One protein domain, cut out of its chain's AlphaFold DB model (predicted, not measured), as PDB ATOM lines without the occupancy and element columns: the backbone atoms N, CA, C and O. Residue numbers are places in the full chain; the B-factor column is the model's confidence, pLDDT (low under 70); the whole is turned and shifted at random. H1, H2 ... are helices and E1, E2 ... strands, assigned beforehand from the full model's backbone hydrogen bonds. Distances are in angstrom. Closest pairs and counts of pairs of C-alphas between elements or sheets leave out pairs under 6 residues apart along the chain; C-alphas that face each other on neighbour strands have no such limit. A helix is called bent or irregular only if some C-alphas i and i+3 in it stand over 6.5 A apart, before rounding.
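What this domain is: This is residues 3 to 91 of the 166 residues of the protein "AAA_14 domain-containing protein" of bioreactor metagenome (UniProt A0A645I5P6). A small sheet of three parallel strands, E1, E2 and E3, has helices H2 and H3 side by side over one face, while no named element covers the other face. The short helix H1 lies by the end of E1, and the chain runs on past the end of E3 into two small helices, H4 and H5, away from the sheet. The printed part has 89 residues, with the named elements in the order E1 H1 H2 E2 H3 E3 H4 H5; the class is mixed, helices and strands. It is compact, with a radius of gyration of the C-alphas of 13.1 A, and rounded, spanning 38 by 31 by 26 A.

How they stand to each other: Strand E1, residues 11 to 15, is an edge strand and the parallel neighbour of the inner strand E2, residues 44 to 49; N 12 and O 45 are 2.9 A apart, within hydrogen-bond range. E2 is also parallel to the other edge strand, E3, residues 70 to 74, with N 71 and O 44 at 2.8 A. H1, residues 19 to 24, only just is on the sheet, with 5 pairs of C-alphas within 10 A, and only grazes it. H1 and H2, residues 27 to 37, only just touch, only at the corner by their link, with 3 pairs of C-alphas within 8 A; the closest are those of Leu 24 and Leu 30, 5.1 A apart. H2 only grazes the sheet, with its residues 30 to 37. H3, residues 57 to 65, touches H2 at a shallow tilt of 29 degrees, the same way; their closest C-alphas, of Tyr 27 and Phe 57, are 4.6 A apart. H3 is on the sheet at a height of 9.5 A and runs along the strands, at 15 degrees to E3 on the local plane. Two strand-helix-strand units, parallel neighbour strands with helices between, are E1, H1 H2, E2 and E2, H3, E3; both crossovers are right-handed. H4, residues 78 to 81, and H5, residues 85 to 89, are not on the sheet. H5 is close to H3 but not clearly touching, with the C-alphas of Glu 58 and Leu 89 closest at 6.6 A. In H3 and H5 every O i to N i+4 pair is within hydrogen-bond range, in H2 5 of 7, and in H1 0 of 2, with 2 of 3 O i to N i+3 pairs; H4 is too short for an i+4 pair.

Where its parts are: E1 begins at C-alpha 11 (170.235, 154.903, 165.163) and is 13.1 A long. H1 is irregular, with C-alphas 20 and 23 7.4 A apart; H2, 15.8 A long, is only just irregular, with C-alphas 33 and 36 6.6 A apart. E2 is 16.1 A long, H3 12.2 A and E3 12.9 A. H4 has 4 residues, and H5, of 5 residues, ends at C-alpha 89 (186.018, 136.087, 170.737).

The domain as a whole: The C-alphas farthest apart, of Gly 5 and Ser 83, are 38.1 A apart. The printed part has no cut and no long link. Its mean pLDDT is 88.1; residues 78 to 91 are under 70.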
ATOM      1  N   SER A   3     159.056 155.977 168.845       70.69
ATOM      2  CA  SER A   3     157.918 156.264 169.732       70.69
ATOM      3  C   SER A   3     158.303 156.539 171.194       70.69
ATOM      4  O   SER A   3     157.499 157.092 171.936       70.69
ATOM      5  N   ASN A   4     159.529 156.194 171.602       75.44
ATOM      6  CA  ASN A   4     160.047 156.390 172.959       75.44
ATOM      7  C   ASN A   4     160.992 157.608 173.050       75.44
ATOM      8  O   ASN A   4     161.756 157.723 174.005       75.44
ATOM      9  N   GLY A   5     160.973 158.504 172.054       82.56
ATOM     10  CA  GLY A   5     161.774 159.734 172.044       82.56
ATOM     11  C   GLY A   5     163.218 159.576 171.551       82.56
ATOM     12  O   GLY A   5     163.994 160.527 171.646       82.56
ATOM     13  N   ILE A   6     163.582 158.407 171.011       87.00
ATOM     14  CA  ILE A   6     164.865 158.188 170.327       87.00
ATOM     15  C   ILE A   6     164.780 158.821 168.937       87.00
ATOM     16  O   ILE A   6     163.819 158.581 168.208       87.00
ATOM     17  N   LYS A   7     165.768 159.634 168.563       91.19
ATOM     18  CA  LYS A   7     165.830 160.260 167.235       91.19
ATOM     19  C   LYS A   7     166.489 159.337 166.213       91.19
ATOM     20  O   LYS A   7     167.333 158.528 166.577       91.19
ATOM     21  N   GLN A   8     166.169 159.526 164.933       91.06
ATOM     22  CA  GLN A   8     166.779 158.762 163.840       91.06
ATOM     23  C   GLN A   8     168.312 158.868 163.836       91.06
ATOM     24  O   GLN A   8     168.990 157.877 163.629       91.06
ATOM     25  N   GLU A   9     168.857 160.045 164.151       92.81
ATOM     26  CA  GLU A   9     170.306 160.301 164.242       92.81
ATOM     27  C   GLU A   9     171.014 159.463 165.325       92.81
ATOM     28  O   GLU A   9     172.229 159.320 165.294       92.81
ATOM     29  N   GLN A  10     170.272 158.928 166.301       95.44
ATOM     30  CA  GLN A  10     170.804 158.036 167.337       95.44
ATOM     31  C   GLN A  10     170.862 156.573 166.879       95.44
ATOM     32  O   GLN A  10     171.314 155.726 167.647       95.44
ATOM     33  N   ILE A  11     170.343 156.259 165.691       96.44
ATOM     34  CA  ILE A  11     170.235 154.903 165.163       96.44
ATOM     35  C   ILE A  11     171.155 154.798 163.950       96.44
ATOM     36  O   ILE A  11     170.947 155.460 162.936       96.44
ATOM     37  N   ILE A  12     172.157 153.937 164.059       97.25
ATOM     38  CA  ILE A  12     173.071 153.592 162.974       97.25
ATOM     39  C   ILE A  12     172.749 152.150 162.604       97.25
ATOM     40  O   ILE A  12     172.865 151.270 163.448       97.25
ATOM     41  N   SER A  13     172.313 151.917 161.371       97.06
ATOM     42  CA  SER A  13     171.972 150.582 160.876       97.06
ATOM     43  C   SER A  13     172.770 150.308 159.614       97.06
ATOM     44  O   SER A  13     172.733 151.117 158.690       97.06
ATOM     45  N   ILE A  14     173.492 149.193 159.597       97.50
ATOM     46  CA  ILE A  14     174.325 148.752 158.477       97.50
ATOM     47  C   ILE A  14     173.954 147.301 158.190       97.50
ATOM     48  O   ILE A  14     174.005 146.478 159.101       97.50
ATOM     49  N   ASN A  15     173.587 147.005 156.947       96.25
ATOM     50  CA  ASN A  15     173.393 145.644 156.455       96.25
ATOM     51  C   ASN A  15     174.499 145.360 155.435       96.25
ATOM     52  O   ASN A  15     174.636 146.100 154.464       96.25
ATOM     53  N   PHE A  16     175.321 144.342 155.687       95.12
ATOM     54  CA  PHE A  16     176.502 144.068 154.865       95.12
ATOM     55  C   PHE A  16     176.208 143.303 153.564       95.12
ATOM     56  O   PHE A  16     177.130 143.096 152.778       95.12
ATOM     57  N   GLU A  17     174.954 142.927 153.299       90.81
ATOM     58  CA  GLU A  17     174.513 142.472 151.971       90.81
ATOM     59  C   GLU A  17     174.192 143.647 151.035       90.81
ATOM     60  O   GLU A  17     174.142 143.473 149.815       90.81
ATOM     61  N   ASP A  18     173.992 144.851 151.581       95.12
ATOM     62  CA  ASP A  18     173.842 146.062 150.783       95.12
ATOM     63  C   ASP A  18     175.196 146.473 150.186       95.12
ATOM     64  O   ASP A  18     176.183 146.715 150.892       95.12
ATOM     65  N   ILE A  19     175.228 146.584 148.858       94.12
ATOM     66  CA  ILE A  19     176.429 146.911 148.087       94.12
ATOM     67  C   ILE A  19     177.020 148.271 148.474       94.12
ATOM     68  O   ILE A  19     178.235 148.461 148.393       94.12
ATOM     69  N   ASP A  20     176.195 149.198 148.969       96.06
ATOM     70  CA  ASP A  20     176.659 150.503 149.441       96.06
ATOM     71  C   ASP A  20     177.624 150.366 150.641       96.06
ATOM     72  O   ASP A  20     178.512 151.207 150.835       96.06
ATOM     73  N   PHE A  21     177.529 149.271 151.404       96.25
ATOM     74  CA  PHE A  21     178.377 148.971 152.561       96.25
ATOM     75  C   PHE A  21     179.428 147.883 152.311       96.25
ATOM     76  O   PHE A  21     180.223 147.613 153.212       96.25
ATOM     77  N   GLU A  22     179.528 147.325 151.097       93.12
ATOM     78  CA  GLU A  22     180.499 146.270 150.740       93.12
ATOM     79  C   GLU A  22     181.954 146.669 151.068       93.12
ATOM     80  O   GLU A  22     182.802 145.852 151.439       93.12
ATOM     81  N   HIS A  23     182.254 147.967 150.988       96.12
ATOM     82  CA  HIS A  23     183.567 148.513 151.315       96.12
ATOM     83  C   HIS A  23     183.938 148.399 152.808       96.12
ATOM     84  O   HIS A  23     185.121 148.463 153.138       96.12
ATOM     85  N   LEU A  24     182.980 148.196 153.717       97.19
ATOM     86  CA  LEU A  24     183.185 148.081 155.169       97.19
ATOM     87  C   LEU A  24     183.580 146.658 155.612       97.19
ATOM     88  O   LEU A  24     183.249 146.215 156.705       97.19
ATOM     89  N   ASN A  25     184.343 145.949 154.786       94.62
ATOM     90  CA  ASN A  25     184.666 144.522 154.919       94.62
ATOM     91  C   ASN A  25     185.704 144.145 155.997       94.62
ATOM     92  O   ASN A  25     186.131 142.993 156.078       94.62
ATOM     93  N   ASN A  26     186.162 145.086 156.823       97.06
ATOM     94  CA  ASN A  26     187.036 144.776 157.954       97.06
ATOM     95  C   ASN A  26     186.789 145.711 159.134       97.06
ATOM     96  O   ASN A  26     186.325 146.844 158.980       97.06
ATOM     97  N   TYR A  27     187.172 145.242 160.321       95.94
ATOM     98  CA  TYR A  27     186.918 145.919 161.591       95.94
ATOM     99  C   TYR A  27     187.374 147.381 161.628       95.94
ATOM    100  O   TYR A  27     186.740 148.208 162.281       95.94
ATOM    101  N   ARG A  28     188.478 147.718 160.947       97.75
ATOM    102  CA  ARG A  28     189.021 149.076 160.974       97.75
ATOM    103  C   ARG A  28     188.154 150.020 160.154       97.75
ATOM    104  O   ARG A  28     187.806 151.081 160.659       97.75
ATOM    105  N   LEU A  29     187.778 149.612 158.940       98.00
ATOM    106  CA  LEU A  29     186.882 150.390 158.081       98.00
ATOM    107  C   LEU A  29     185.510 150.565 158.732       98.00
ATOM    108  O   LEU A  29     185.009 151.684 158.794       98.00
ATOM    109  N   LEU A  30     184.955 149.492 159.303       98.06
ATOM    110  CA  LEU A  30     183.693 149.553 160.035       98.06
ATOM    111  C   LEU A  30     183.761 150.534 161.217       98.06
ATOM    112  O   LEU A  30     182.902 151.402 161.359       98.06
ATOM    113  N   TYR A  31     184.785 150.423 162.067       97.44
ATOM    114  CA  TYR A  31     184.913 151.301 163.231       97.44
ATOM    115  C   TYR A  31     185.116 152.766 162.827       97.44
ATOM    116  O   TYR A  31     184.464 153.649 163.386       97.44
ATOM    117  N   ASP A  32     185.985 153.027 161.845       97.88
ATOM    118  CA  ASP A  32     186.267 154.380 161.361       97.88
ATOM    119  C   ASP A  32     185.038 155.006 160.669       97.88
ATOM    120  O   ASP A  32     184.880 156.226 160.706       97.88
ATOM    121  N   TYR A  33     184.136 154.188 160.113       97.94
ATOM    122  CA  TYR A  33     182.845 154.623 159.577       97.94
ATOM    123  C   TYR A  33     181.819 154.946 160.676       97.94
ATOM    124  O   TYR A  33     181.179 155.993 160.640       97.94
ATOM    125  N   VAL A  34     181.667 154.075 161.681       97.50
ATOM    126  CA  VAL A  34     180.644 154.229 162.735       97.50
ATOM    127  C   VAL A  34     181.025 155.310 163.748       97.50
ATOM    128  O   VAL A  34     180.177 156.088 164.182       97.50
ATOM    129  N   LYS A  35     182.300 155.384 164.148       96.50
ATOM    130  CA  LYS A  35     182.765 156.243 165.249       96.50
ATOM    131  C   LYS A  35     182.403 157.731 165.082       96.50
ATOM    132  O   LYS A  35     181.973 158.319 166.078       96.50
ATOM    133  N   PRO A  36     182.543 158.356 163.897       96.75
ATOM    134  CA  PRO A  36     182.178 159.760 163.688       96.75
ATOM    135  C   PRO A  36     180.671 160.031 163.734       96.75
ATOM    136  O   PRO A  36     180.275 161.171 163.957       96.75
ATOM    137  N   LEU A  37     179.838 159.006 163.525       96.44
ATOM    138  CA  LEU A  37     178.377 159.121 163.546       96.44
ATOM    139  C   LEU A  37     177.810 159.112 164.974       96.44
ATOM    140  O   LEU A  37     176.656 159.479 165.181       96.44
ATOM    141  N   LEU A  38     178.609 158.706 165.966       96.56
ATOM    142  CA  LEU A  38     178.171 158.629 167.357       96.56
ATOM    143  C   LEU A  38     177.943 160.020 167.958       96.56
ATOM    144  O   LEU A  38     178.823 160.881 167.959       96.56
ATOM    145  N   LEU A  39     176.782 160.197 168.578       95.75
ATOM    146  CA  LEU A  39     176.399 161.401 169.303       95.75
ATOM    147  C   LEU A  39     176.929 161.337 170.747       95.75
ATOM    148  O   LEU A  39     176.484 160.469 171.501       95.75
ATOM    149  N   PRO A  40     177.830 162.242 171.184       92.12
ATOM    150  CA  PRO A  40     178.486 162.151 172.498       92.12
ATOM    151  C   PRO A  40     177.539 162.229 173.705       92.12
ATOM    152  O   PRO A  40     177.780 161.586 174.722       92.12
ATOM    153  N   ASP A  41     176.449 162.991 173.586       92.56
ATOM    154  CA  ASP A  41     175.532 163.297 174.696       92.56
ATOM    155  C   ASP A  41     174.215 162.503 174.636       92.56
ATOM    156  O   ASP A  41     173.226 162.845 175.293       92.56
ATOM    157  N   LYS A  42     174.159 161.461 173.800       94.31
ATOM    158  CA  LYS A  42     172.960 160.642 173.571       94.31
ATOM    159  C   LYS A  42     173.304 159.164 173.577       94.31
ATOM    160  O   LYS A  42     174.428 158.802 173.270       94.31
ATOM    161  N   MET A  43     172.333 158.310 173.890       95.69
ATOM    162  CA  MET A  43     172.479 156.886 173.586       95.69
ATOM    163  C   MET A  43     172.491 156.684 172.075       95.69
ATOM    164  O   MET A  43     171.654 157.266 171.385       95.69
ATOM    165  N   ASN A  44     173.417 155.859 171.602       97.44
ATOM    166  CA  ASN A  44     173.550 155.450 170.213       97.44
ATOM    167  C   ASN A  44     173.222 153.963 170.113       97.44
ATOM    168  O   ASN A  44     173.738 153.171 170.898       97.44
ATOM    169  N   TYR A  45     172.386 153.604 169.151       97.06
ATOM    170  CA  TYR A  45     171.986 152.234 168.868       97.06
ATOM    171  C   TYR A  45     172.604 151.841 167.534       97.06
ATOM    172  O   TYR A  45     172.283 152.444 166.509       97.06
ATOM    173  N   VAL A  46     173.522 150.881 167.563       97.56
ATOM    174  CA  VAL A  46     174.263 150.425 166.388       97.56
ATOM    175  C   VAL A  46     173.782 149.027 166.034       97.56
ATOM    176  O   VAL A  46     173.991 148.097 166.804       97.56
ATOM    177  N   PHE A  47     173.144 148.888 164.878       97.19
ATOM    178  CA  PHE A  47     172.673 147.625 164.322       97.19
ATOM    179  C   PHE A  47     173.594 147.215 163.178       97.19
ATOM    180  O   PHE A  47     173.761 147.967 162.217       97.19
ATOM    181  N   LEU A  48     174.208 146.046 163.316       96.12
ATOM    182  CA  LEU A  48     175.143 145.478 162.356       96.12
ATOM    183  C   LEU A  48     174.598 144.134 161.876       96.12
ATOM    184  O   LEU A  48     174.612 143.160 162.628       96.12
ATOM    185  N   ASP A  49     174.109 144.109 160.645       94.50
ATOM    186  CA  ASP A  49     173.400 142.972 160.069       94.50
ATOM    187  C   ASP A  49     174.260 142.213 159.063       94.50
ATOM    188  O   ASP A  49     174.939 142.835 158.250       94.50
ATOM    189  N   GLU A  50     174.245 140.882 159.154       91.38
ATOM    190  CA  GLU A  50     175.143 139.965 158.435       91.38
ATOM    191  C   GLU A  50     176.639 140.236 158.709       91.38
ATOM    192  O   GLU A  50     177.478 140.375 157.814       91.38
ATOM    193  N   ILE A  51     177.004 140.323 159.994       91.44
ATOM    194  CA  ILE A  51     178.346 140.740 160.443       91.44
ATOM    195  C   ILE A  51     179.496 139.859 159.936       91.44
ATOM    196  O   ILE A  51     180.643 140.308 159.900       91.44
ATOM    197  N   GLN A  52     179.215 138.614 159.538       87.94
ATOM    198  CA  GLN A  52     180.226 137.672 159.058       87.94
ATOM    199  C   GLN A  52     180.974 138.150 157.809       87.94
ATOM    200  O   GLN A  52     182.065 137.658 157.524       87.94
ATOM    201  N   HIS A  53     180.423 139.130 157.088       90.81
ATOM    202  CA  HIS A  53     181.076 139.778 155.950       90.81
ATOM    203  C   HIS A  53     182.229 140.714 156.357       90.81
ATOM    204  O   HIS A  53     182.996 141.164 155.503       90.81
ATOM    205  N   VAL A  54     182.387 140.999 157.652       93.44
ATOM    206  CA  VAL A  54     183.416 141.900 158.177       93.44
ATOM    207  C   VAL A  54     184.538 141.107 158.843       93.44
ATOM    208  O   VAL A  54     184.381 140.498 159.901       93.44
ATOM    209  N   LEU A  55     185.736 141.174 158.266       92.50
ATOM    210  CA  LEU A  55     186.908 140.501 158.817       92.50
ATOM    211  C   LEU A  55     187.311 141.082 160.185       92.50
ATOM    212  O   LEU A  55     187.519 142.294 160.332       92.50
ATOM    213  N   SER A  56     187.503 140.193 161.164       91.50
ATOM    214  CA  SER A  56     187.850 140.525 162.556       91.50
ATOM    215  C   SER A  56     186.877 141.505 163.231       91.50
ATOM    216  O   SER A  56     187.293 142.339 164.047       91.50
ATOM    217  N   PHE A  57     185.594 141.455 162.857       91.94
ATOM    218  CA  PHE A  57     184.548 142.361 163.336       91.94
ATOM    219  C   PHE A  57     184.502 142.498 164.864       91.94
ATOM    220  O   PHE A  57     184.166 143.573 165.366       91.94
ATOM    221  N   GLU A  58     184.889 141.457 165.609       89.12
ATOM    222  CA  GLU A  58     184.894 141.428 167.069       89.12
ATOM    223  C   GLU A  58     185.675 142.603 167.663       89.12
ATOM    224  O   GLU A  58     185.259 143.183 168.660       89.12
ATOM    225  N   LYS A  59     186.757 143.043 167.004       91.25
ATOM    226  CA  LYS A  59     187.563 144.188 167.453       91.25
ATOM    227  C   LYS A  59     186.798 145.504 167.355       91.25
ATOM    228  O   LYS A  59     186.970 146.378 168.207       91.25
ATOM    229  N   ALA A  60     185.987 145.665 166.309       94.38
ATOM    230  CA  ALA A  60     185.153 146.848 166.124       94.38
ATOM    231  C   ALA A  60     184.000 146.846 167.127       94.38
ATOM    232  O   ALA A  60     183.797 147.847 167.813       94.38
ATOM    233  N   VAL A  61     183.309 145.711 167.260       92.69
ATOM    234  CA  VAL A  61     182.212 145.524 168.217       92.69
ATOM    235  C   VAL A  61     182.692 145.762 169.645       92.69
ATOM    236  O   VAL A  61     182.101 146.582 170.340       92.69
ATOM    237  N   ASP A  62     183.813 145.167 170.058       90.56
ATOM    238  CA  ASP A  62     184.416 145.395 171.376       90.56
ATOM    239  C   ASP A  62     184.732 146.873 171.621       90.56
ATOM    240  O   ASP A  62     184.459 147.413 172.695       90.56
ATOM    241  N   SER A  63     185.306 147.545 170.621       92.44
ATOM    242  CA  SER A  63     185.689 148.956 170.727       92.44
ATOM    243  C   SER A  63     184.478 149.890 170.810       92.44
ATOM    244  O   SER A  63     184.555 150.939 171.458       92.44
ATOM    245  N   LEU A  64     183.369 149.529 170.157       93.81
ATOM    246  CA  LEU A  64     182.089 150.232 170.242       93.81
ATOM    247  C   LEU A  64     181.391 149.950 171.576       93.81
ATOM    248  O   LEU A  64     180.925 150.885 172.217       93.81
ATOM    249  N   PHE A  65     181.394 148.700 172.033       89.75
ATOM    250  CA  PHE A  65     180.763 148.262 173.277       89.75
ATOM    251  C   PHE A  65     181.344 148.953 174.520       89.75
ATOM    252  O   PHE A  65     180.613 149.285 175.448       89.75
ATOM    253  N   ILE A  66     182.654 149.225 174.552       90.12
ATOM    254  CA  ILE A  66     183.275 149.944 175.683       90.12
ATOM    255  C   ILE A  66     182.971 151.453 175.699       90.12
ATOM    256  O   ILE A  66     183.363 152.149 176.639       90.12
ATOM    257  N   GLN A  67     182.314 151.996 174.669       91.56
ATOM    258  CA  GLN A  67     181.893 153.395 174.667       91.56
ATOM    259  C   GLN A  67     180.709 153.580 175.622       91.56
ATOM    260  O   GLN A  67     179.751 152.818 175.616       91.56
ATOM    261  N   LYS A  68     180.747 154.644 176.427       88.44
ATOM    262  CA  LYS A  68     179.802 154.873 177.536       88.44
ATOM    263  C   LYS A  68     178.318 154.894 177.128       88.44
ATOM    264  O   LYS A  68     177.455 154.653 177.965       88.44
ATOM    265  N   ASN A  69     178.020 155.265 175.890       94.12
ATOM    266  CA  ASN A  69     176.685 155.597 175.402       94.12
ATOM    267  C   ASN A  69     176.366 154.910 174.068       94.12
ATOM    268  O   ASN A  69     175.721 155.502 173.198       94.12
ATOM    269  N   VAL A  70     176.853 153.684 173.895       96.38
ATOM    270  CA  VAL A  70     176.640 152.882 172.693       96.38
ATOM    271  C   VAL A  70     176.074 151.534 173.097       96.38
ATOM    272  O   VAL A  70     176.576 150.896 174.017       96.38
ATOM    273  N   ASP A  71     175.027 151.126 172.401       94.75
ATOM    274  CA  ASP A  71     174.425 149.807 172.499       94.75
ATOM    275  C   ASP A  71     174.525 149.143 171.124       94.75
ATOM    276  O   ASP A  71     174.138 149.749 170.118       94.75
ATOM    277  N   VAL A  72     175.128 147.954 171.064       94.44
ATOM    278  CA  VAL A  72     175.503 147.291 169.807       94.44
ATOM    279  C   VAL A  72     174.701 146.007 169.651       94.44
ATOM    280  O   VAL A  72     174.730 145.135 170.517       94.44
ATOM    281  N   TYR A  73     174.031 145.887 168.514       93.88
ATOM    282  CA  TYR A  73     173.213 144.753 168.114       93.88
ATOM    283  C   TYR A  73     173.826 144.152 166.861       93.88
ATOM    284  O   TYR A  73     174.139 144.872 165.913       93.88
ATOM    285  N   VAL A  74     174.007 142.840 166.874       91.44
ATOM    286  CA  VAL A  74     174.691 142.122 165.805       91.44
ATOM    287  C   VAL A  74     173.842 140.931 165.390       91.44
ATOM    288  O   VAL A  74     173.368 140.189 166.252       91.44
ATOM    289  N   THR A  75     173.663 140.757 164.087       90.44
ATOM    290  CA  THR A  75     172.984 139.612 163.469       90.44
ATOM    291  C   THR A  75     173.874 138.989 162.396       90.44
ATOM    292  O   THR A  75     174.955 139.490 162.076       90.44
ATOM    293  N   GLY A  76     173.448 137.834 161.902       85.62
ATOM    294  CA  GLY A  76     174.196 137.001 160.969       85.62
ATOM    295  C   GLY A  76     173.725 135.553 161.032       85.62
ATOM    296  O   GLY A  76     172.944 135.166 161.912       85.62
ATOM    297  N   SER A  77     174.197 134.750 160.088       77.19
ATOM    298  CA  SER A  77     173.689 133.399 159.869       77.19
ATOM    299  C   SER A  77     174.068 132.392 160.968       77.19
ATOM    300  O   SER A  77     175.062 132.526 161.690       77.19
ATOM    301  N   ASN A  78     173.263 131.327 161.085       63.59
ATOM    302  CA  ASN A  78     173.427 130.292 162.111       63.59
ATOM    303  C   ASN A  78     174.786 129.583 162.024       63.59
ATOM    304  O   ASN A  78     175.434 129.414 163.055       63.59
ATOM    305  N   ALA A  79     175.243 129.188 160.831       61.31
ATOM    306  CA  ALA A  79     176.525 128.494 160.673       61.31
ATOM    307  C   ALA A  79     177.700 129.303 161.238       61.31
ATOM    308  O   ALA A  79     178.601 128.749 161.873       61.31
ATOM    309  N   TYR A  80     177.652 130.626 161.080       63.50
ATOM    310  CA  TYR A  80     178.701 131.517 161.549       63.50
ATOM    311  C   TYR A  80     178.753 131.611 163.079       63.50
ATOM    312  O   TYR A  80     179.812 131.403 163.679       63.50
ATOM    313  N   PHE A  81     177.610 131.847 163.735       64.25
ATOM    314  CA  PHE A  81     177.538 131.941 165.201       64.25
ATOM    315  C   PHE A  81     177.693 130.595 165.912       64.25
ATOM    316  O   PHE A  81     178.194 130.546 167.038       64.25
ATOM    317  N   MET A  82     177.319 129.493 165.260       53.34
ATOM    318  CA  MET A  82     177.441 128.145 165.818       53.34
ATOM    319  C   MET A  82     178.866 127.572 165.774       53.34
ATOM    320  O   MET A  82     179.110 126.538 166.395       53.34
ATOM    321  N   SER A  83     179.821 128.246 165.123       57.44
ATOM    322  CA  SER A  83     181.210 127.780 164.971       57.44
ATOM    323  C   SER A  83     182.031 127.732 166.276       57.44
ATOM    324  O   SER A  83     183.174 127.284 166.275       57.44
ATOM    325  N   GLY A  84     181.485 128.172 167.417       55.03
ATOM    326  CA  GLY A  84     182.161 128.162 168.725       55.03
ATOM    327  C   GLY A  84     183.279 129.208 168.882       55.03
ATOM    328  O   GLY A  84     183.574 129.617 170.010       55.03
ATOM    329  N   GLU A  85     183.840 129.709 167.778       56.47
ATOM    330  CA  GLU A  85     184.834 130.791 167.751       56.47
ATOM    331  C   GLU A  85     184.235 132.121 168.227       56.47
ATOM    332  O   GLU A  85     184.844 132.861 168.996       56.47
ATOM    333  N   LEU A  86     182.986 132.404 167.869       61.06
ATOM    334  CA  LEU A  86     182.330 133.668 168.207       61.06
ATOM    335  C   LEU A  86     182.083 133.833 169.719       61.06
ATOM    336  O   LEU A  86     182.316 134.901 170.289       61.06
ATOM    337  N   ALA A  87     181.721 132.737 170.394       55.69
ATOM    338  CA  ALA A  87     181.583 132.693 171.849       55.69
ATOM    339  C   ALA A  87     182.923 132.897 172.579       55.69
ATOM    340  O   ALA A  87     182.953 133.429 173.692       55.69
ATOM    341  N   THR A  88     184.040 132.503 171.956       59.53
ATOM    342  CA  THR A  88     185.384 132.722 172.509       59.53
ATOM    343  C   THR A  88     185.878 134.147 172.269       59.53
ATOM    344  O   THR A  88     186.492 134.725 173.168       59.53
ATOM    345  N   LEU A  89     185.570 134.743 171.113       65.69
ATOM    346  CA  LEU A  89     186.018 136.087 170.737       65.69
ATOM    347  C   LEU A  89     185.396 137.194 171.604       65.69
ATOM    348  O   LEU A  89     186.096 138.124 172.001       65.69
ATOM    349  N   LEU A  90     184.116 137.072 171.971       68.56
ATOM    350  CA  LEU A  90     183.400 138.103 172.741       68.56
ATOM    351  C   LEU A  90     183.431 137.892 174.268       68.56
ATOM    352  O   LEU A  90     182.830 138.674 175.004       68.56
ATOM    353  N   THR A  91     184.140 136.863 174.758       66.44
ATOM    354  CA  THR A  91     184.503 136.642 176.180       66.44
ATOM    355  C   THR A  91     183.387 136.877 177.216       66.44
ATOM    356  O   THR A  91     183.640 137.337 178.329       66.44
TER     357      THR A  91